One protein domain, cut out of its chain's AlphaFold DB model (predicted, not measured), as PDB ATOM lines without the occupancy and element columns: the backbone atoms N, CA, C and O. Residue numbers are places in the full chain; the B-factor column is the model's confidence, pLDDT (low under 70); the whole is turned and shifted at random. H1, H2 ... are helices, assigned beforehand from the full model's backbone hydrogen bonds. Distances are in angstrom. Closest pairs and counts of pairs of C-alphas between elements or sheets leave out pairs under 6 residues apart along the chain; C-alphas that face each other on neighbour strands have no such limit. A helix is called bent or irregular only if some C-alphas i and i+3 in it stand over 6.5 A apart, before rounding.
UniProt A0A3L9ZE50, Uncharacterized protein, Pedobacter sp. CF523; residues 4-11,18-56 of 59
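This is residues 4 to 11 and 18 to 56 of the 59 residues of an uncharacterized protein of Pedobacter sp. CF523 (UniProt A0A3L9ZE50). One long straight helix, H2, makes the backbone of an open, flat shape, with a short helix near each of its ends: H1 beside its first part, and H3 beyond its last residues, at the end of a link that turns away from H2. H3 does not fold back onto H2 and touches no helix, H1 and H2 meet over a small part of H2, and residues 36 to 42 and 46 to 52 stand free. The printed part has 47 residues with three named helices, in the order H1, H2, H3 along the chain, and no named strand; its class is all helix. The whole is extended, with a radius of gyration of the C-alphas of 15.2 A, and the C-alphas span 40 by 24 by 10 A along their three main axes.

The printed part begins with H1, residues 4 to 11, and after the cut comes the longest helix, H2, residues 19 to 40. H1 and H2 only just touch, with 3 pairs of C-alphas within 8 A. The closest C-alphas of the two are those of Ile 6 and Val 26, 7.2 A apart. H2 touches H1 with a part of its length alone, residues 22 to 26. The centres of H1 and H2 are 13.0 A apart. Their lines stand at a steep tilt of 48 degrees, and they run opposite ways. The last helix, H3, residues 47 to 54, touches no helix. H2 and H3 follow each other in the chain and are nevertheless apart, with no C-alpha of the one within 8 A of the other. H1 and H3 are apart too, with no C-alpha of the one within 8 A of the other. Residues 36 to 42, of which 36 to 40 belong to H2, stand free, and so do residues 46 to 52, of which 47 to 52 belong to H3; these residues have no C-alpha 8 or more residues away along the chain within 10 A. In the backbones of H1, H2 and H3 every pair of O of residue i and N of residue i+4 is within hydrogen-bond range.

H1 has 8 residues, Thr 4 to Lys 11, and begins at C-alpha 4 at (-23.430, 0.483, -62.831). From its first to its last C-alpha it measures 10.8 A. Ser 18 is the first residue printed after the cut, and H2 follows it with 22 residues, Ala 19 to Lys 40. H2 runs from C-alpha 19 at (-7.919, 9.527, -66.549) to C-alpha 40 at (-19.177, -6.789, -41.304), 32.1 A from first to last C-alpha. It is not bent. Residues 41 to 46 lie between H2 and H3. H3 has 8 residues, Glu 47 to Leu 54, measures 10.5 A and ends with C-alpha 54 at (1.376, 1.134, -35.886). Ala 55 and Lys 56 follow it.

The two C-alphas farthest apart are those of Lys 11 and Lys 56, at 41.3 A; the first and last printed C-alphas, those of Thr 4 and Lys 56, are 40.4 A apart. Without the stretches that stand free, the body has 33 residues and spans 40 by 20 by 8 A, with a radius of gyration of 13.8 A. Residues 12 to 17 of the chain are cut out and not printed, and C-alphas 11 and 18 stand 14.7 A apart across the cut. The link from H1 to H2 is the link across this cut. The link from H2 to H3, with 6 residues, is short but not tight, and no link that is printed whole is long. The mean pLDDT of the printed part is 94.9, and no printed residue is under 70.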
ATOM      1  N   THR A   4     -22.448  -0.545 -63.208       91.44
ATOM      2  CA  THR A   4     -23.430   0.483 -62.831       91.44
ATOM      3  C   THR A   4     -22.916   1.443 -61.762       91.44
ATOM      4  O   THR A   4     -23.270   2.613 -61.796       91.44
ATOM      5  N   GLU A   5     -22.076   0.973 -60.840       86.81
ATOM      6  CA  GLU A   5     -21.485   1.812 -59.793       86.81
ATOM      7  C   GLU A   5     -20.473   2.781 -60.402       86.81
ATOM      8  O   GLU A   5     -20.548   3.969 -60.125       86.81
ATOM      9  N   ILE A   6     -19.640   2.312 -61.340       88.94
ATOM     10  CA  ILE A   6     -18.701   3.162 -62.091       88.94
ATOM     11  C   ILE A   6     -19.453   4.235 -62.889       88.94
ATOM     12  O   ILE A   6     -19.080   5.403 -62.867       88.94
ATOM     13  N   ILE A   7     -20.542   3.859 -63.570       91.94
ATOM     14  CA  ILE A   7     -21.377   4.818 -64.310       91.94
ATOM     15  C   ILE A   7     -21.975   5.869 -63.369       91.94
ATOM     16  O   ILE A   7     -22.059   7.033 -63.739       91.94
ATOM     17  N   ASN A   8     -22.395   5.479 -62.165       90.75
ATOM     18  CA  ASN A   8     -22.906   6.434 -61.187       90.75
ATOM     19  C   ASN A   8     -21.799   7.352 -60.662       90.75
ATOM     20  O   ASN A   8     -22.027   8.550 -60.572       90.75
ATOM     21  N   THR A   9     -20.596   6.829 -60.414       89.12
ATOM     22  CA  THR A   9     -19.431   7.648 -60.054       89.12
ATOM     23  C   THR A   9     -19.136   8.699 -61.120       89.12
ATOM     24  O   THR A   9     -18.947   9.857 -60.779       89.12
ATOM     25  N   LEU A  10     -19.179   8.330 -62.404       92.06
ATOM     26  CA  LEU A  10     -18.973   9.270 -63.510       92.06
ATOM     27  C   LEU A  10     -20.013  10.400 -63.542       92.06
ATOM     28  O   LEU A  10     -19.679  11.505 -63.944       92.06
ATOM     29  N   LYS A  11     -21.256  10.157 -63.099       93.00
ATOM     30  CA  LYS A  11     -22.294  11.203 -63.014       93.00
ATOM     31  C   LYS A  11     -22.036  12.229 -61.909       93.00
ATOM     32  O   LYS A  11     -22.616  13.305 -61.949       93.00
ATOM     33  N   SER A  18      -9.189  14.188 -65.684       97.38
ATOM     34  CA  SER A  18      -8.133  13.329 -66.208       97.38
ATOM     35  C   SER A  18      -8.426  11.845 -65.965       97.38
ATOM     36  O   SER A  18      -9.151  11.460 -65.045       97.38
ATOM     37  N   ALA A  19      -7.815  10.971 -66.766       95.50
ATOM     38  CA  ALA A  19      -7.919   9.527 -66.549       95.50
ATOM     39  C   ALA A  19      -7.424   9.111 -65.148       95.50
ATOM     40  O   ALA A  19      -8.013   8.218 -64.537       95.50
ATOM     41  N   ASP A  20      -6.395   9.786 -64.633       97.19
ATOM     42  CA  ASP A  20      -5.826   9.513 -63.314       97.19
ATOM     43  C   ASP A  20      -6.837   9.804 -62.196       97.19
ATOM     44  O   ASP A  20      -7.043   8.958 -61.327       97.19
ATOM     45  N   GLU A  21      -7.566  10.922 -62.268       96.19
ATOM     46  CA  GLU A  21      -8.615  11.262 -61.292       96.19
ATOM     47  C   GLU A  21      -9.747  10.226 -61.262       96.19
ATOM     48  O   GLU A  21     -10.239   9.858 -60.191       96.19
ATOM     49  N   LEU A  22     -10.145   9.704 -62.429       93.81
ATOM     50  CA  LEU A  22     -11.122   8.617 -62.497       93.81
ATOM     51  C   LEU A  22     -10.590   7.350 -61.819       93.81
ATOM     52  O   LEU A  22     -11.301   6.721 -61.030       93.81
ATOM     53  N   ILE A  23      -9.349   6.966 -62.122       94.31
ATOM     54  CA  ILE A  23      -8.720   5.772 -61.549       94.31
ATOM     55  C   ILE A  23      -8.620   5.908 -60.026       94.31
ATOM     56  O   ILE A  23      -9.008   4.986 -59.305       94.31
ATOM     57  N   GLU A  24      -8.169   7.055 -59.521       95.94
ATOM     58  CA  GLU A  24      -8.078   7.328 -58.086       95.94
ATOM     59  C   GLU A  24      -9.440   7.241 -57.396       95.94
ATOM     60  O   GLU A  24      -9.570   6.573 -56.363       95.94
ATOM     61  N   ARG A  25     -10.478   7.847 -57.985       94.12
ATOM     62  CA  ARG A  25     -11.840   7.798 -57.440       94.12
ATOM     63  C   ARG A  25     -12.369   6.366 -57.376       94.12
ATOM     64  O   ARG A  25     -12.933   5.970 -56.355       94.12
ATOM     65  N   VAL A  26     -12.160   5.572 -58.427       93.38
ATOM     66  CA  VAL A  26     -12.562   4.156 -58.463       93.38
ATOM     67  C   VAL A  26     -11.810   3.345 -57.403       93.38
ATOM     68  O   VAL A  26     -12.429   2.577 -56.661       93.38
ATOM     69  N   LEU A  27     -10.494   3.540 -57.275       94.75
ATOM     70  CA  LEU A  27      -9.680   2.861 -56.265       94.75
ATOM     71  C   LEU A  27     -10.101   3.229 -54.838       94.75
ATOM     72  O   LEU A  27     -10.125   2.357 -53.964       94.75
ATOM     73  N   LEU A  28     -10.449   4.493 -54.588       95.00
ATOM     74  CA  LEU A  28     -10.956   4.949 -53.296       95.00
ATOM     75  C   LEU A  28     -12.257   4.229 -52.927       95.00
ATOM     76  O   LEU A  28     -12.342   3.647 -51.845       95.00
ATOM     77  N   LEU A  29     -13.241   4.217 -53.830       93.44
ATOM     78  CA  LEU A  29     -14.525   3.544 -53.601       93.44
ATOM     79  C   LEU A  29     -14.335   2.046 -53.340       93.44
ATOM     80  O   LEU A  29     -14.901   1.504 -52.394       93.44
ATOM     81  N   GLN A  30     -13.451   1.390 -54.098       93.81
ATOM     82  CA  GLN A  30     -13.117  -0.013 -53.865       93.81
ATOM     83  C   GLN A  30     -12.515  -0.248 -52.469       93.81
ATOM     84  O   GLN A  30     -12.852  -1.235 -51.814       93.81
ATOM     85  N   LYS A  31     -11.629   0.634 -51.989       96.25
ATOM     86  CA  LYS A  31     -11.056   0.525 -50.636       96.25
ATOM     87  C   LYS A  31     -12.118   0.706 -49.550       96.25
ATOM     88  O   LYS A  31     -12.076  -0.014 -48.555       96.25
ATOM     89  N   ILE A  32     -13.071   1.617 -49.751       95.25
ATOM     90  CA  ILE A  32     -14.200   1.824 -48.833       95.25
ATOM     91  C   ILE A  32     -15.058   0.558 -48.753       95.25
ATOM     92  O   ILE A  32     -15.313   0.076 -47.652       95.25
ATOM     93  N   ASP A  33     -15.430  -0.033 -49.891       94.44
ATOM     94  CA  ASP A  33     -16.210  -1.280 -49.930       94.44
ATOM     95  C   ASP A  33     -15.508  -2.420 -49.185       94.44
ATOM     96  O   ASP A  33     -16.129  -3.149 -48.404       94.44
ATOM     97  N   VAL A  34     -14.195  -2.562 -49.393       96.38
ATOM     98  CA  VAL A  34     -13.378  -3.547 -48.676       96.38
ATOM     99  C   VAL A  34     -13.400  -3.276 -47.171       96.38
ATOM    100  O   VAL A  34     -13.610  -4.211 -46.400       96.38
ATOM    101  N   GLY A  35     -13.239  -2.021 -46.745       97.19
ATOM    102  CA  GLY A  35     -13.314  -1.636 -45.334       97.19
ATOM    103  C   GLY A  35     -14.675  -1.952 -44.709       97.19
ATOM    104  O   GLY A  35     -14.745  -2.561 -43.645       97.19
ATOM    105  N   LEU A  36     -15.773  -1.637 -45.401       97.12
ATOM    106  CA  LEU A  36     -17.128  -1.966 -44.948       97.12
ATOM    107  C   LEU A  36     -17.348  -3.482 -44.847       97.12
ATOM    108  O   LEU A  36     -17.988  -3.952 -43.904       97.12
ATOM    109  N   SER A  37     -16.807  -4.261 -45.787       97.56
ATOM    110  CA  SER A  37     -16.837  -5.726 -45.717       97.56
ATOM    111  C   SER A  37     -16.038  -6.254 -44.524       97.56
ATOM    112  O   SER A  37     -16.499  -7.160 -43.839       97.56
ATOM    113  N   GLN A  38     -14.865  -5.683 -44.243       98.25
ATOM    114  CA  GLN A  38     -14.054  -6.052 -43.082       98.25
ATOM    115  C   GLN A  38     -14.786  -5.768 -41.768       98.25
ATOM    116  O   GLN A  38     -14.760  -6.613 -40.878       98.25
ATOM    117  N   VAL A  39     -15.493  -4.638 -41.668       97.69
ATOM    118  CA  VAL A  39     -16.329  -4.317 -40.501       97.69
ATOM    119  C   VAL A  39     -17.414  -5.373 -40.298       97.69
ATOM    120  O   VAL A  39     -17.561  -5.888 -39.191       97.69
ATOM    121  N   LYS A  40     -18.138  -5.744 -41.362       97.56
ATOM    122  CA  LYS A  40     -19.177  -6.789 -41.304       97.56
ATOM    123  C   LYS A  40     -18.620  -8.151 -40.885       97.56
ATOM    124  O   LYS A  40     -19.268  -8.858 -40.123       97.56
ATOM    125  N   ASP A  41     -17.418  -8.481 -41.346       98.12
ATOM    126  CA  ASP A  41     -16.724  -9.730 -41.020       98.12
ATOM    127  C   ASP A  41     -16.040  -9.708 -39.637       98.12
ATOM    128  O   ASP A  41     -15.352 -10.665 -39.281       98.12
ATOM    129  N   GLY A  42     -16.143  -8.612 -38.875       97.56
ATOM    130  CA  GLY A  42     -15.449  -8.453 -37.593       97.56
ATOM    131  C   GLY A  42     -13.923  -8.324 -37.710       97.56
ATOM    132  O   GLY A  42     -13.216  -8.433 -36.712       97.56
ATOM    133  N   LYS A  43     -13.392  -8.068 -38.911       97.75
ATOM    134  CA  LYS A  43     -11.961  -7.846 -39.189       97.75
ATOM    135  C   LYS A  43     -11.551  -6.418 -38.819       97.75
ATOM    136  O   LYS A  43     -11.029  -5.673 -39.646       97.75
ATOM    137  N   VAL A  44     -11.818  -6.039 -37.575       96.69
ATOM    138  CA  VAL A  44     -11.537  -4.715 -37.010       96.69
ATOM    139  C   VAL A  44     -10.508  -4.824 -35.893       96.69
ATOM    140  O   VAL A  44     -10.280  -5.898 -35.339       96.69
ATOM    141  N   TYR A  45      -9.883  -3.702 -35.564       96.44
ATOM    142  CA  TYR A  45      -8.971  -3.588 -34.432       96.44
ATOM    143  C   TYR A  45      -9.584  -2.639 -33.403       96.44
ATOM    144  O   TYR A  45     -10.249  -1.673 -33.781       96.44
ATOM    145  N   SER A  46      -9.356  -2.907 -32.116       97.12
ATOM    146  CA  SER A  46      -9.528  -1.879 -31.089       97.12
ATOM    147  C   SER A  46      -8.475  -0.786 -31.274       97.12
ATOM    148  O   SER A  46      -7.463  -0.994 -31.948       97.12
ATOM    149  N   GLU A  47      -8.701   0.365 -30.649       96.62
ATOM    150  CA  GLU A  47      -7.733   1.463 -30.613       96.62
ATOM    151  C   GLU A  47      -6.359   0.988 -30.109       96.62
ATOM    152  O   GLU A  47      -5.371   1.110 -30.827       96.62
ATOM    153  N   GLU A  48      -6.316   0.312 -28.957       96.56
ATOM    154  CA  GLU A  48      -5.085  -0.241 -28.369       96.56
ATOM    155  C   GLU A  48      -4.362  -1.214 -29.322       96.56
ATOM    156  O   GLU A  48      -3.150  -1.135 -29.533       96.56
ATOM    157  N   ALA A  49      -5.104  -2.116 -29.976       96.19
ATOM    158  CA  ALA A  49      -4.519  -3.047 -30.941       96.19
ATOM    159  C   ALA A  49      -3.965  -2.326 -32.184       96.19
ATOM    160  O   ALA A  49      -2.959  -2.761 -32.758       96.19
ATOM    161  N   ALA A  50      -4.609  -1.236 -32.610       95.75
ATOM    162  CA  ALA A  50      -4.135  -0.410 -33.711       95.75
ATOM    163  C   ALA A  50      -2.849   0.344 -33.337       95.75
ATOM    164  O   ALA A  50      -1.898   0.314 -34.122       95.75
ATOM    165  N   GLU A  51      -2.772   0.935 -32.139       95.31
ATOM    166  CA  GLU A  51      -1.565   1.604 -31.631       95.31
ATOM    167  C   GLU A  51      -0.359   0.662 -31.624       95.31
ATOM    168  O   GLU A  51       0.675   0.960 -32.232       95.31
ATOM    169  N   HIS A  52      -0.507  -0.532 -31.041       95.31
ATOM    170  CA  HIS A  52       0.562  -1.532 -31.019       95.31
ATOM    171  C   HIS A  52       1.029  -1.942 -32.421       95.31
ATOM    172  O   HIS A  52       2.223  -2.148 -32.652       95.31
ATOM    173  N   LYS A  53       0.104  -2.052 -33.381       93.81
ATOM    174  CA  LYS A  53       0.424  -2.417 -34.768       93.81
ATOM    175  C   LYS A  53       1.177  -1.299 -35.496       93.81
ATOM    176  O   LYS A  53       2.066  -1.581 -36.303       93.81
ATOM    177  N   LEU A  54       0.813  -0.045 -35.230       95.69
ATOM    178  CA  LEU A  54       1.376   1.134 -35.886       95.69
ATOM    179  C   LEU A  54       2.716   1.578 -35.284       95.69
ATOM    180  O   LEU A  54       3.538   2.127 -36.019       95.69
ATOM    181  N   ALA A  55       2.993   1.255 -34.018       94.50
ATOM    182  CA  ALA A  55       4.243   1.589 -33.322       94.50
ATOM    183  C   ALA A  55       5.522   1.121 -34.051       94.50
ATOM    184  O   ALA A  55       6.596   1.689 -33.873       94.50
ATOM    185  N   LYS A  56       5.430   0.100 -34.916       91.31
ATOM    186  CA  LYS A  56       6.560  -0.347 -35.750       91.31
ATOM    187  C   LYS A  56       6.986   0.692 -36.802       91.31
ATOM    188  O   LYS A  56       8.138   0.678 -37.233       91.31
TER     189      LYS A  56